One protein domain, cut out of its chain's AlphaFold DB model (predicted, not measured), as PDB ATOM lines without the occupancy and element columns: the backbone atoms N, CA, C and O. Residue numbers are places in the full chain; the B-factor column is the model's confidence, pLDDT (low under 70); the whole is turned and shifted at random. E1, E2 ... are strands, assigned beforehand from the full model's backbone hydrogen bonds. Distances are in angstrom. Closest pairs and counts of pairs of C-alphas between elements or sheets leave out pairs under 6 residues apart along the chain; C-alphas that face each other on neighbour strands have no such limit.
ATOM      1  N   ALA A 713      54.729  10.658 -29.932       93.56
ATOM      2  CA  ALA A 713      54.791  10.133 -31.293       93.56
ATOM      3  C   ALA A 713      54.324  11.145 -32.356       93.56
ATOM      4  O   ALA A 713      54.676  10.987 -33.530       93.56
ATOM      5  N   VAL A 714      53.563  12.176 -31.965       94.88
ATOM      6  CA  VAL A 714      52.990  13.166 -32.882       94.88
ATOM      7  C   VAL A 714      54.085  14.094 -33.392       94.88
ATOM      8  O   VAL A 714      54.689  14.853 -32.634       94.88
ATOM      9  N   ARG A 715      54.333  14.058 -34.703       95.19
ATOM     10  CA  ARG A 715      55.347  14.899 -35.350       95.19
ATOM     11  C   ARG A 715      54.911  15.344 -36.735       95.19
ATOM     12  O   ARG A 715      54.367  14.564 -37.514       95.19
ATOM     13  N   ILE A 716      55.230  16.585 -37.068       95.50
ATOM     14  CA  ILE A 716      55.020  17.131 -38.409       95.50
ATOM     15  C   ILE A 716      56.217  16.710 -39.263       95.50
ATOM     16  O   ILE A 716      57.350  17.098 -38.974       95.50
ATOM     17  N   THR A 717      56.000  15.880 -40.286       94.56
ATOM     18  CA  THR A 717      57.058  15.273 -41.116       94.56
ATOM     19  C   THR A 717      57.382  16.075 -42.370       94.56
ATOM     20  O   THR A 717      58.542  16.072 -42.790       94.56
ATOM     21  N   ALA A 718      56.424  16.836 -42.893       93.38
ATOM     22  CA  ALA A 718      56.639  17.805 -43.963       93.38
ATOM     23  C   ALA A 718      55.703  19.006 -43.791       93.38
ATOM     24  O   ALA A 718      54.611  18.866 -43.245       93.38
ATOM     25  N   PHE A 719      56.147  20.175 -44.245       95.75
ATOM     26  CA  PHE A 719      55.354  21.397 -44.278       95.75
ATOM     27  C   PHE A 719      55.752  22.223 -45.499       95.75
ATOM     28  O   PHE A 719      56.939  22.466 -45.714       95.75
ATOM     29  N   GLU A 720      54.757  22.642 -46.274       94.12
ATOM     30  CA  GLU A 720      54.909  23.491 -47.451       94.12
ATOM     31  C   GLU A 720      53.874  24.615 -47.381       94.12
ATOM     32  O   GLU A 720      52.685  24.353 -47.178       94.12
ATOM     33  N   ALA A 721      54.310  25.860 -47.568       93.06
ATOM     34  CA  ALA A 721      53.426  27.016 -47.649       93.06
ATOM     35  C   ALA A 721      53.898  27.972 -48.746       93.06
ATOM     36  O   ALA A 721      54.941  28.609 -48.624       93.06
ATOM     37  N   GLU A 722      53.110  28.090 -49.812       87.62
ATOM     38  CA  GLU A 722      53.402  28.958 -50.950       87.62
ATOM     39  C   GLU A 722      52.117  29.520 -51.563       87.62
ATOM     40  O   GLU A 722      51.090  28.845 -51.632       87.62
ATOM     41  N   HIS A 723      52.182  30.759 -52.059       86.06
ATOM     42  CA  HIS A 723      51.108  31.393 -52.839       86.06
ATOM     43  C   HIS A 723      49.710  31.319 -52.181       86.06
ATOM     44  O   HIS A 723      48.704  31.110 -52.861       86.06
ATOM     45  N   GLY A 724      49.643  31.467 -50.852       86.75
ATOM     46  CA  GLY A 724      48.386  31.418 -50.092       86.75
ATOM     47  C   GLY A 724      47.793  30.016 -49.931       86.75
ATOM     48  O   GLY A 724      46.623  29.873 -49.581       86.75
ATOM     49  N   LYS A 725      48.575  28.965 -50.190       93.31
ATOM     50  CA  LYS A 725      48.229  27.571 -49.905       93.31
ATOM     51  C   LYS A 725      49.215  27.004 -48.901       93.31
ATOM     52  O   LYS A 725      50.397  27.334 -48.951       93.31
ATOM     53  N   ALA A 726      48.730  26.139 -48.024       96.00
ATOM     54  CA  ALA A 726      49.566  25.421 -47.080       96.00
ATOM     55  C   ALA A 726      49.171  23.948 -47.030       96.00
ATOM     56  O   ALA A 726      47.986  23.614 -47.112       96.00
ATOM     57  N   SER A 727      50.161  23.072 -46.881       95.69
ATOM     58  CA  SER A 727      49.941  21.662 -46.579       95.69
ATOM     59  C   SER A 727      50.987  21.121 -45.618       95.69
ATOM     60  O   SER A 727      52.141  21.546 -45.645       95.69
ATOM     61  N   ALA A 728      50.577  20.182 -44.775       96.38
ATOM     62  CA  ALA A 728      51.441  19.526 -43.811       96.38
ATOM     63  C   ALA A 728      51.151  18.029 -43.761       96.38
ATOM     64  O   ALA A 728      49.992  17.619 -43.698       96.38
ATOM     65  N   ASP A 729      52.212  17.229 -43.750       95.25
ATOM     66  CA  ASP A 729      52.125  15.796 -43.489       95.25
ATOM     67  C   ASP A 729      52.460  15.567 -42.010       95.25
ATOM     68  O   ASP A 729      53.506  16.009 -41.519       95.25
ATOM     69  N   VAL A 730      51.566  14.894 -41.294       95.94
ATOM     70  CA  VAL A 730      51.636  14.696 -39.844       95.94
ATOM     71  C   VAL A 730      51.611  13.209 -39.531       95.94
ATOM     72  O   VAL A 730      50.686  12.495 -39.905       95.94
ATOM     73  N   HIS A 731      52.606  12.733 -38.791       94.75
ATOM     74  CA  HIS A 731      52.590  11.394 -38.217       94.75
ATOM     75  C   HIS A 731      51.884  11.433 -36.861       94.75
ATOM     76  O   HIS A 731      52.362  12.114 -35.956       94.75
ATOM     77  N   LEU A 732      50.766  10.714 -36.726       91.88
ATOM     78  CA  LEU A 732      49.909  10.726 -35.527       91.88
ATOM     79  C   LEU A 732      50.225   9.600 -34.530       91.88
ATOM     80  O   LEU A 732      49.660   9.548 -33.439       91.88
ATOM     81  N   GLY A 733      51.133   8.685 -34.883       89.12
ATOM     82  CA  GLY A 733      51.374   7.478 -34.098       89.12
ATOM     83  C   GLY A 733      50.141   6.572 -34.107       89.12
ATOM     84  O   GLY A 733      49.813   6.001 -35.144       89.12
ATOM     85  N   VAL A 734      49.491   6.435 -32.950       89.44
ATOM     86  CA  VAL A 734      48.273   5.620 -32.760       89.44
ATOM     87  C   VAL A 734      47.014   6.461 -32.517       89.44
ATOM     88  O   VAL A 734      45.980   5.894 -32.185       89.44
ATOM     89  N   LEU A 735      47.117   7.790 -32.610       92.69
ATOM     90  CA  LEU A 735      45.981   8.700 -32.465       92.69
ATOM     91  C   LEU A 735      45.194   8.809 -33.771       92.69
ATOM     92  O   LEU A 735      45.777   8.732 -34.858       92.69
ATOM     93  N   ASP A 736      43.889   9.035 -33.644       91.31
ATOM     94  CA  ASP A 736      43.003   9.246 -34.783       91.31
ATOM     95  C   ASP A 736      43.079  10.696 -35.280       91.31
ATOM     96  O   ASP A 736      43.529  11.612 -34.590       91.31
ATOM     97  N   THR A 737      42.629  10.936 -36.513       91.56
ATOM     98  CA  THR A 737      42.627  12.289 -37.093       91.56
ATOM     99  C   THR A 737      41.699  13.253 -36.359       91.56
ATOM    100  O   THR A 737      41.928  14.458 -36.419       91.56
ATOM    101  N   ASP A 738      40.684  12.736 -35.665       92.44
ATOM    102  CA  ASP A 738      39.721  13.538 -34.903       92.44
ATOM    103  C   ASP A 738      40.273  13.980 -33.534       92.44
ATOM    104  O   ASP A 738      39.820  14.994 -32.993       92.44
ATOM    105  N   ASP A 739      41.310  13.290 -33.029       94.06
ATOM    106  CA  ASP A 739      42.025  13.618 -31.784       94.06
ATOM    107  C   ASP A 739      42.944  14.836 -31.925       94.06
ATOM    108  O   ASP A 739      43.537  15.302 -30.944       94.06
ATOM    109  N   VAL A 740      43.127  15.337 -33.148       95.12
ATOM    110  CA  VAL A 740      44.058  16.420 -33.449       95.12
ATOM    111  C   VAL A 740      43.438  17.498 -34.325       95.12
ATOM    112  O   VAL A 740      42.550  17.277 -35.143       95.12
ATOM    113  N   SER A 741      43.969  18.707 -34.195       95.75
ATOM    114  CA  SER A 741      43.736  19.797 -35.133       95.75
ATOM    115  C   SER A 741      45.077  20.249 -35.691       95.75
ATOM    116  O   SER A 741      45.948  20.683 -34.936       95.75
ATOM    117  N   CYS A 742      45.242  20.143 -37.011       96.62
ATOM    118  CA  CYS A 742      46.377  20.724 -37.719       96.62
ATOM    119  C   CYS A 742      46.044  22.164 -38.114       96.62
ATOM    120  O   CYS A 742      44.982  22.438 -38.677       96.62
ATOM    121  N   GLU A 743      46.937  23.088 -37.788       96.38
ATOM    122  CA  GLU A 743      46.691  24.519 -37.905       96.38
ATOM    123  C   GLU A 743      47.888  25.245 -38.488       96.38
ATOM    124  O   GLU A 743      49.035  24.993 -38.121       96.38
ATOM    125  N   LEU A 744      47.597  26.197 -39.361       95.44
ATOM    126  CA  LEU A 744      48.557  27.159 -39.854       95.44
ATOM    127  C   LEU A 744      48.590  28.362 -38.916       95.44
ATOM    128  O   LEU A 744      47.543  28.910 -38.582       95.44
ATOM    129  N   VAL A 745      49.785  28.803 -38.540       94.44
ATOM    130  CA  VAL A 745      50.008  30.011 -37.746       94.44
ATOM    131  C   VAL A 745      50.826  30.984 -38.582       94.44
ATOM    132  O   VAL A 745      51.959  30.683 -38.955       94.44
ATOM    133  N   HIS A 746      50.265  32.143 -38.914       93.38
ATOM    134  CA  HIS A 746      50.904  33.071 -39.848       93.38
ATOM    135  C   HIS A 746      50.658  34.538 -39.500       93.38
ATOM    136  O   HIS A 746      49.661  34.883 -38.873       93.38
ATOM    137  N   GLY A 747      51.570  35.425 -39.893       93.44
ATOM    138  CA  GLY A 747      51.481  36.838 -39.532       93.44
ATOM    139  C   GLY A 747      52.724  37.655 -39.886       93.44
ATOM    140  O   GLY A 747      53.724  37.099 -40.345       93.44
ATOM    141  N   PRO A 748      52.687  38.980 -39.664       91.62
ATOM    142  CA  PRO A 748      53.864  39.833 -39.788       91.62
ATOM    143  C   PRO A 748      54.961  39.384 -38.822       91.62
ATOM    144  O   PRO A 748      54.655  39.012 -37.685       91.62
ATOM    145  N   VAL A 749      56.220  39.464 -39.253       92.06
ATOM    146  CA  VAL A 749      57.377  39.117 -38.413       92.06
ATOM    147  C   VAL A 749      58.265  40.313 -38.110       92.06
ATOM    148  O   VAL A 749      58.387  41.238 -38.915       92.06
ATOM    149  N   ASP A 750      58.904  40.277 -36.943       88.06
ATOM    150  CA  ASP A 750      59.961  41.215 -36.578       88.06
ATOM    151  C   ASP A 750      61.306  40.874 -37.257       88.06
ATOM    152  O   ASP A 750      61.427  39.924 -38.035       88.06
ATOM    153  N   ALA A 751      62.346  41.654 -36.949       87.06
ATOM    154  CA  ALA A 751      63.694  41.434 -37.480       87.06
ATOM    155  C   ALA A 751      64.313  40.080 -37.073       87.06
ATOM    156  O   ALA A 751      65.261  39.635 -37.718       87.06
ATOM    157  N   ASN A 752      63.782  39.426 -36.035       87.00
ATOM    158  CA  ASN A 752      64.223  38.116 -35.561       87.00
ATOM    159  C   ASN A 752      63.387  36.967 -36.152       87.00
ATOM    160  O   ASN A 752      63.647  35.808 -35.838       87.00
ATOM    161  N   GLY A 753      62.388  37.263 -36.991       82.81
ATOM    162  CA  GLY A 753      61.467  36.265 -37.537       82.81
ATOM    163  C   GLY A 753      60.340  35.860 -36.579       82.81
ATOM    164  O   GLY A 753      59.628  34.899 -36.862       82.81
ATOM    165  N   THR A 754      60.149  36.572 -35.464       85.25
ATOM    166  CA  THR A 754      59.080  36.301 -34.490       85.25
ATOM    167  C   THR A 754      57.764  36.887 -34.980       85.25
ATOM    168  O   THR A 754      57.714  38.049 -35.381       85.25
ATOM    169  N   LEU A 755      56.684  36.104 -34.925       86.50
ATOM    170  CA  LEU A 755      55.344  36.568 -35.281       86.50
ATOM    171  C   LEU A 755      54.856  37.645 -34.300       86.50
ATOM    172  O   LEU A 755      54.789  37.406 -33.098       86.50
ATOM    173  N   LEU A 756      54.476  38.811 -34.824       80.88
ATOM    174  CA  LEU A 756      53.943  39.933 -34.040       80.88
ATOM    175  C   LEU A 756      52.440  39.785 -33.773       80.88
ATOM    176  O   LEU A 756      51.970  39.982 -32.656       80.88
ATOM    177  N   HIS A 757      51.686  39.426 -34.815       83.00
ATOM    178  CA  HIS A 757      50.240  39.217 -34.770       83.00
ATOM    179  C   HIS A 757      49.894  37.945 -35.537       83.00
ATOM    180  O   HIS A 757      49.702  37.965 -36.754       83.00
ATOM    181  N   ALA A 758      49.867  36.828 -34.817       88.38
ATOM    182  CA  ALA A 758      49.576  35.528 -35.392       88.38
ATOM    183  C   ALA A 758      48.070  35.354 -35.643       88.38
ATOM    184  O   ALA A 758      47.248  35.507 -34.740       88.38
ATOM    185  N   THR A 759      47.733  35.005 -36.880       91.12
ATOM    186  CA  THR A 759      46.433  34.477 -37.301       91.12
ATOM    187  C   THR A 759      46.532  32.956 -37.347       91.12
ATOM    188  O   THR A 759      47.572  32.422 -37.742       91.12
ATOM    189  N   VAL A 760      45.476  32.269 -36.913       92.75
ATOM    190  CA  VAL A 760      45.414  30.804 -36.879       92.75
ATOM    191  C   VAL A 760      44.317  30.334 -37.826       92.75
ATOM    192  O   VAL A 760      43.169  30.744 -37.684       92.75
ATOM    193  N   GLU A 761      44.673  29.464 -38.767       94.00
ATOM    194  CA  GLU A 761      43.756  28.869 -39.745       94.00
ATOM    195  C   GLU A 761      43.771  27.344 -39.610       94.00
ATOM    196  O   GLU A 761      44.836  26.725 -39.538       94.00
ATOM    197  N   ARG A 762      42.596  26.705 -39.599       94.75
ATOM    198  CA  ARG A 762      42.505  25.238 -39.528       94.75
ATOM    199  C   ARG A 762      42.779  24.630 -40.902       94.75
ATOM    200  O   ARG A 762      42.125  24.981 -41.881       94.75
ATOM    201  N   LEU A 763      43.701  23.672 -40.970       96.00
ATOM    202  CA  LEU A 763      43.945  22.884 -42.176       96.00
ATOM    203  C   LEU A 763      43.001  21.674 -42.197       96.00
ATOM    204  O   LEU A 763      42.844  20.971 -41.198       96.00
ATOM    205  N   GLY A 764      42.351  21.435 -43.337       95.50
ATOM    206  CA  GLY A 764      41.439  20.308 -43.526       95.50
ATOM    207  C   GLY A 764      42.196  19.022 -43.841       95.50
ATOM    208  O   GLY A 764      43.221  19.060 -44.521       95.50
ATOM    209  N   LEU A 765      41.694  17.882 -43.367       95.56
ATOM    210  CA  LEU A 765      42.235  16.573 -43.732       95.56
ATOM    211  C   LEU A 765      42.005  16.315 -45.230       95.56
ATOM    212  O   LEU A 765      40.888  16.469 -45.724       95.56
ATOM    213  N   VAL A 766      43.058  15.919 -45.940       94.62
ATOM    214  CA  VAL A 766      43.018  15.602 -47.375       94.62
ATOM    215  C   VAL A 766      43.144  14.105 -47.611       94.62
ATOM    216  O   VAL A 766      42.404  13.555 -48.422       94.62
ATOM    217  N   ASP A 767      44.095  13.458 -46.938       91.25
ATOM    218  CA  ASP A 767      44.415  12.047 -47.155       91.25
ATOM    219  C   ASP A 767      45.101  11.431 -45.925       91.25
ATOM    220  O   ASP A 767      45.695  12.145 -45.115       91.25
ATOM    221  N   VAL A 768      45.048  10.105 -45.800       89.38
ATOM    222  CA  VAL A 768      45.743   9.331 -44.763       89.38
ATOM    223  C   VAL A 768      46.435   8.138 -45.422       89.38
ATOM    224  O   VAL A 768      45.780   7.206 -45.887       89.38
ATOM    225  N   GLN A 769      47.770   8.135 -45.437       80.81
ATOM    226  CA  GLN A 769      48.572   7.057 -46.027       80.81
ATOM    227  C   GLN A 769      49.693   6.615 -45.086       80.81
ATOM    228  O   GLN A 769      50.434   7.437 -44.557       80.81
ATOM    229  N   ASN A 770      49.860   5.298 -44.905       69.50
ATOM    230  CA  ASN A 770      50.974   4.691 -44.156       69.50
ATOM    231  C   ASN A 770      51.217   5.290 -42.748       69.50
ATOM    232  O   ASN A 770      52.359   5.409 -42.308       69.50
ATOM    233  N   GLY A 771      50.152   5.681 -42.038       69.88
ATOM    234  CA  GLY A 771      50.251   6.290 -40.703       69.88
ATOM    235  C   GLY A 771      50.678   7.766 -40.696       69.88
ATOM    236  O   GLY A 771      51.089   8.277 -39.652       69.88
ATOM    237  N   ALA A 772      50.613   8.446 -41.844       83.69
ATOM    238  CA  ALA A 772      50.748   9.893 -41.972       83.69
ATOM    239  C   ALA A 772      49.451  10.499 -42.537       83.69
ATOM    240  O   ALA A 772      48.930  10.037 -43.552       83.69
ATOM    241  N   ALA A 773      48.934  11.525 -41.867       94.06
ATOM    242  CA  ALA A 773      47.772  12.298 -42.284       94.06
ATOM    243  C   ALA A 773      48.234  13.584 -42.977       94.06
ATOM    244  O   ALA A 773      49.044  14.336 -42.429       94.06
ATOM    245  N   ARG A 774      47.723  13.838 -44.181       95.56
ATOM    246  CA  ARG A 774      47.985  15.059 -44.940       95.56
ATOM    247  C   ARG A 774      46.865  16.057 -44.703       95.56
ATOM    248  O   ARG A 774      45.710  15.779 -45.018       95.56
ATOM    249  N   PHE A 775      47.226  17.237 -44.220       96.69
ATOM    250  CA  PHE A 775      46.322  18.365 -44.034       96.69
ATOM    251  C   PHE A 775      46.645  19.466 -45.042       96.69
ATOM    252  O   PHE A 775      47.814  19.699 -45.349       96.69
ATOM    253  N   ALA A 776      45.631  20.156 -45.559       96.56
ATOM    254  CA  ALA A 776      45.826  21.296 -46.445       96.56
ATOM    255  C   ALA A 776      44.729  22.352 -46.302       96.56
ATOM    256  O   ALA A 776      43.618  22.088 -45.845       96.56
ATOM    257  N   GLY A 777      45.053  23.566 -46.727       95.75
ATOM    258  CA  GLY A 777      44.152  24.705 -46.683       95.75
ATOM    259  C   GLY A 777      44.715  25.899 -47.440       95.75
ATOM    260  O   GLY A 777      45.774  25.832 -48.073       95.75
ATOM    261  N   THR A 778      43.986  27.002 -47.375       93.44
ATOM    262  CA  THR A 778      44.376  28.280 -47.970       93.44
ATOM    263  C   THR A 778      44.448  29.346 -46.896       93.44
ATOM    264  O   THR A 778      43.637  29.326 -45.978       93.44
ATOM    265  N   PHE A 779      45.367  30.294 -47.040       91.94
ATOM    266  CA  PHE A 779      45.496  31.432 -46.138       91.94
ATOM    267  C   PHE A 779      45.792  32.713 -46.918       91.94
ATOM    268  O   PHE A 779      46.411  32.688 -47.986       91.94
ATOM    269  N   GLY A 780      45.338  33.842 -46.381       89.12
ATOM    270  CA  GLY A 780      45.578  35.165 -46.944       89.12
ATOM    271  C   GLY A 780      46.526  35.968 -46.055       89.12
ATOM    272  O   GLY A 780      46.218  36.146 -44.876       89.12
ATOM    273  N   PRO A 781      47.652  36.489 -46.576       87.75
ATOM    274  CA  PRO A 781      48.475  37.426 -45.826       87.75
ATOM    275  C   PRO A 781      47.660  38.649 -45.392       87.75
ATOM    276  O   PRO A 781      47.020  39.313 -46.206       87.75
ATOM    277  N   THR A 782      47.696  38.946 -44.098       86.00
ATOM    278  CA  THR A 782      46.907  40.015 -43.465       86.00
ATOM    279  C   THR A 782      47.587  41.385 -43.496       86.00
ATOM    280  O   THR A 782      46.962  42.390 -43.161       86.00
ATOM    281  N   ALA A 783      48.859  41.451 -43.900       84.75
ATOM    282  CA  ALA A 783      49.628  42.689 -43.979       84.75
ATOM    283  C   ALA A 783      50.705  42.617 -45.071       84.75
ATOM    284  O   ALA A 783      51.133  41.534 -45.468       84.75
ATOM    285  N   ALA A 784      51.165  43.786 -45.521       85.38
ATOM    286  CA  ALA A 784      52.329  43.911 -46.394       85.38
ATOM    287  C   ALA A 784      53.641  43.884 -45.584       85.38
ATOM    288  O   ALA A 784      53.677  44.356 -44.450       85.38
ATOM    289  N   GLY A 785      54.728  43.394 -46.191       86.75
ATOM    290  CA  GLY A 785      56.060  43.320 -45.576       86.75
ATOM    291  C   GLY A 785      56.514  41.887 -45.291       86.75
ATOM    292  O   GLY A 785      55.970  40.939 -45.855       86.75
ATOM    293  N   SER A 786      57.535  41.733 -44.441       89.38
ATOM    294  CA  SER A 786      58.025  40.417 -44.009       89.38
ATOM    295  C   SER A 786      56.917  39.646 -43.293       89.38
ATOM    296  O   SER A 786      56.338  40.134 -42.321       89.38
ATOM    297  N   TYR A 787      56.636  38.439 -43.774       90.75
ATOM    298  CA  TYR A 787      55.516  37.622 -43.324       90.75
ATOM    299  C   TYR A 787      55.998  36.204 -43.028       90.75
ATOM    300  O   TYR A 787      56.669  35.588 -43.857       90.75
ATOM    301  N   GLY A 788      55.682  35.708 -41.837       91.69
ATOM    302  CA  GLY A 788      56.051  34.383 -41.362       91.69
ATOM    303  C   GLY A 788      54.874  33.423 -41.429       91.69
ATOM    304  O   GLY A 788      53.717  33.825 -41.283       91.69
ATOM    305  N   VAL A 789      55.182  32.146 -41.635       93.38
ATOM    306  CA  VAL A 789      54.215  31.050 -41.642       93.38
ATOM    307  C   VAL A 789      54.858  29.854 -40.943       93.38
ATOM    308  O   VAL A 789      55.986  29.487 -41.260       93.38
ATOM    309  N   SER A 790      54.139  29.252 -40.006       94.25
ATOM    310  CA  SER A 790      54.483  28.003 -39.330       94.25
ATOM    311  C   SER A 790      53.242  27.115 -39.288       94.25
ATOM    312  O   SER A 790      52.122  27.572 -39.526       94.25
ATOM    313  N   VAL A 791      53.433  25.832 -39.009       95.88
ATOM    314  CA  VAL A 791      52.344  24.882 -38.804       95.88
ATOM    315  C   VAL A 791      52.482  24.247 -37.434       95.88
ATOM    316  O   VAL A 791      53.585  23.980 -36.952       95.88
ATOM    317  N   ARG A 792      51.344  23.968 -36.811       95.69
ATOM    318  CA  ARG A 792      51.280  23.201 -35.576       95.69
ATOM    319  C   ARG A 792      50.196  22.141 -35.628       95.69
ATOM    320  O   ARG A 792      49.264  22.201 -36.427       95.69
ATOM    321  N   VAL A 793      50.318  21.181 -34.732       96.19
ATOM    322  CA  VAL A 793      49.297  20.182 -34.436       96.19
ATOM    323  C   VAL A 793      49.016  20.261 -32.948       96.19
ATOM    324  O   VAL A 793      49.952  20.274 -32.150       96.19
ATOM    325  N   ARG A 794      47.740  20.331 -32.574       95.62
ATOM    326  CA  ARG A 794      47.302  20.329 -31.173       95.62
ATOM    327  C   ARG A 794      46.263  19.251 -30.925       95.62
ATOM    328  O   ARG A 794      45.560  18.867 -31.858       95.62
ATOM    329  N   ALA A 795      46.159  18.786 -29.684       95.88
ATOM    330  CA  ALA A 795      45.103  17.856 -29.302       95.88
ATOM    331  C   ALA A 795      43.727  18.525 -29.446       95.88
ATOM    332  O   ALA A 795      43.577  19.717 -29.174       95.88
ATOM    333  N   HIS A 796      42.727  17.767 -29.881       95.31
ATOM    334  CA  HIS A 796      41.392  18.265 -30.179       95.31
ATOM    335  C   HIS A 796      40.318  17.270 -29.740       95.31
ATOM    336  O   HIS A 796      40.390  16.090 -30.057       95.31
ATOM    337  N   HIS A 797      39.294  17.780 -29.061       94.94
ATOM    338  CA  HIS A 797      38.076  17.052 -28.734       94.94
ATOM    339  C   HIS A 797      36.914  18.051 -28.697       94.94
ATOM    340  O   HIS A 797      37.093  19.186 -28.251       94.94
ATOM    341  N   GLU A 798      35.730  17.649 -29.166       93.44
ATOM    342  CA  GLU A 798      34.580  18.558 -29.340       93.44
ATOM    343  C   GLU A 798      34.085  19.182 -28.023       93.44
ATOM    344  O   GLU A 798      33.581  20.301 -28.007       93.44
ATOM    345  N   GLU A 799      34.278  18.470 -26.912       94.56
ATOM    346  CA  GLU A 799      33.875  18.898 -25.565       94.56
ATOM    347  C   GLU A 799      34.868  19.840 -24.858       94.56
ATOM    348  O   GLU A 799      34.589  20.282 -23.739       94.56
ATOM    349  N   LEU A 800      36.036  20.138 -25.444       92.25
ATOM    350  CA  LEU A 800      36.991  21.056 -24.811       92.25
ATOM    351  C   LEU A 800      36.438  22.481 -24.796       92.25
ATOM    352  O   LEU A 800      36.016  23.014 -25.821       92.25
ATOM    353  N   THR A 801      36.512  23.143 -23.641       88.38
ATOM    354  CA  THR A 801      36.057  24.538 -23.512       88.38
ATOM    355  C   THR A 801      37.025  25.508 -24.175       88.38
ATOM    356  O   THR A 801      36.618  26.567 -24.652       88.38
ATOM    357  N   ASN A 802      38.314  25.166 -24.183       88.69
ATOM    358  CA  ASN A 802      39.347  25.946 -24.845       88.69
ATOM    359  C   ASN A 802      40.254  25.027 -25.691       88.69
ATOM    360  O   ASN A 802      40.655  23.966 -25.211       88.69
ATOM    361  N   PRO A 803      40.637  25.429 -26.916       88.75
ATOM    362  CA  PRO A 803      41.448  24.585 -27.792       88.75
ATOM    363  C   PRO A 803      42.867  24.259 -27.301       88.75
ATOM    364  O   PRO A 803      43.455  23.297 -27.787       88.75
ATOM    365  N   VAL A 804      43.438  25.036 -26.375       91.12
ATOM    366  CA  VAL A 804      44.781  24.789 -25.813       91.12
ATOM    367  C   VAL A 804      44.746  24.088 -24.458       91.12
ATOM    368  O   VAL A 804      45.790  23.870 -23.858       91.12
ATOM    369  N   GLU A 805      43.566  23.700 -23.977       90.50
ATOM    370  CA  GLU A 805      43.325  23.182 -22.625       90.50
ATOM    371  C   GLU A 805      44.273  22.059 -22.177       90.50
ATOM    372  O   GLU A 805      44.655  22.019 -21.008       90.50
ATOM    373  N   THR A 806      44.671  21.168 -23.087       91.19
ATOM    374  CA  THR A 806      45.577  20.047 -22.789       91.19
ATOM    375  C   THR A 806      47.051  20.454 -22.706       91.19
ATOM    376  O   THR A 806      47.853  19.701 -22.161       91.19
ATOM    377  N   GLY A 807      47.432  21.604 -23.275       90.50
ATOM    378  CA  GLY A 807      48.828  22.021 -23.450       90.50
ATOM    379  C   GLY A 807      49.639  21.134 -24.408       90.50
ATOM    380  O   GLY A 807      50.857  21.268 -24.486       90.50
ATOM    381  N   LEU A 808      48.992  20.210 -25.126       93.88
ATOM    382  CA  LEU A 808      49.643  19.271 -26.037       93.88
ATOM    383  C   LEU A 808      49.692  19.866 -27.445       93.88
ATOM    384  O   LEU A 808      48.715  19.796 -28.195       93.88
ATOM    385  N   ILE A 809      50.824  20.495 -27.777       95.12
ATOM    386  CA  ILE A 809      51.036  21.213 -29.039       95.12
ATOM    387  C   ILE A 809      52.424  20.879 -29.600       95.12
ATOM    388  O   ILE A 809      53.425  20.941 -28.890       95.12
ATOM    389  N   THR A 810      52.487  20.563 -30.893       94.44
ATOM    390  CA  THR A 810      53.724  20.287 -31.639       94.44
ATOM    391  C   THR A 810      53.841  21.262 -32.811       94.44
ATOM    392  O   THR A 810      52.940  21.309 -33.643       94.44
ATOM    393  N   TYR A 811      54.943  22.016 -32.895       93.25
ATOM    394  CA  TYR A 811      55.231  22.971 -33.982       93.25
ATOM    395  C   TYR A 811      56.222  22.421 -35.009       93.25
ATOM    396  O   TYR A 811      56.959  21.471 -34.725       93.25
ATOM    397  N   ARG A 812      56.277  23.075 -36.175       86.31
ATOM    398  CA  ARG A 812      57.359  22.960 -37.155       86.31
ATOM    399  C   ARG A 812      57.718  24.292 -37.800       86.31
ATOM    400  O   ARG A 812      56.807  25.131 -38.009       86.31
TER     401      ARG A 812
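Overview. This is residues 713 to 812 of the 812 residues of a protein of Actinobacteria bacterium (UniProt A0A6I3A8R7). Two four-stranded sheets lie face to face as a sandwich, their strands crossed at 42 degrees. One sheet runs E1, E2, E6, E5 and the other E4, E3, E7, E8, both antiparallel, and the chain passes between them at E2 to E3, E4 to E5 and E6 to E7. The printed part has 100 residues with eight strands, E1 to E8 in order, and no named helix: the class is all strand. It is compact, with a radius of gyration of the C-alphas of 13.7 A and spans of 40 by 30 by 21 A.

Arrangement. In one twisted sheet, E2, residues 725 to 731, is antiparallel to E1, residues 715 to 722, in a hairpin with N 717 and O 729 at 2.8 A. E1 bends by 50 degrees at residue 718. E6, residues 772 to 778, is antiparallel to E2, with N 728 and O 775 at 2.9 A, and forms a hairpin with edge strand E5, residues 764 to 769, with N 774 and O 767 at 2.8 A. In the other sheet, E3, residues 740 to 748, is antiparallel to E7, residues 787 to 795, with N 743 and O 792 at 2.8 A. Its edge strands are E4, residues 759 to 762, with N 761 and O 744 at 2.9 A, and E8, residues 809 to 811, with N 810 and O 793 at 2.8 A. Between the sheets, the closest C-alphas of E3 and E6 are those of Cys 742 and Phe 775, 6.7 A apart. E4 runs on into E5 at 51 degrees.

Along the chain. E1 begins at C-alpha 715 (55.347, 14.899, -35.350), and E8 ends at C-alpha 811 (55.231, 22.971, -33.982). E3 and E7 measure 26.2 A and 26.4 A from first to last C-alpha.

Size, cuts and confidence. The C-alphas farthest apart, of Val 734 and Ala 784, are 40.8 A apart. The printed part has no cut. The link E7 to E8, residues 796 to 808, is long. Residues 770 to 771 are under pLDDT 70.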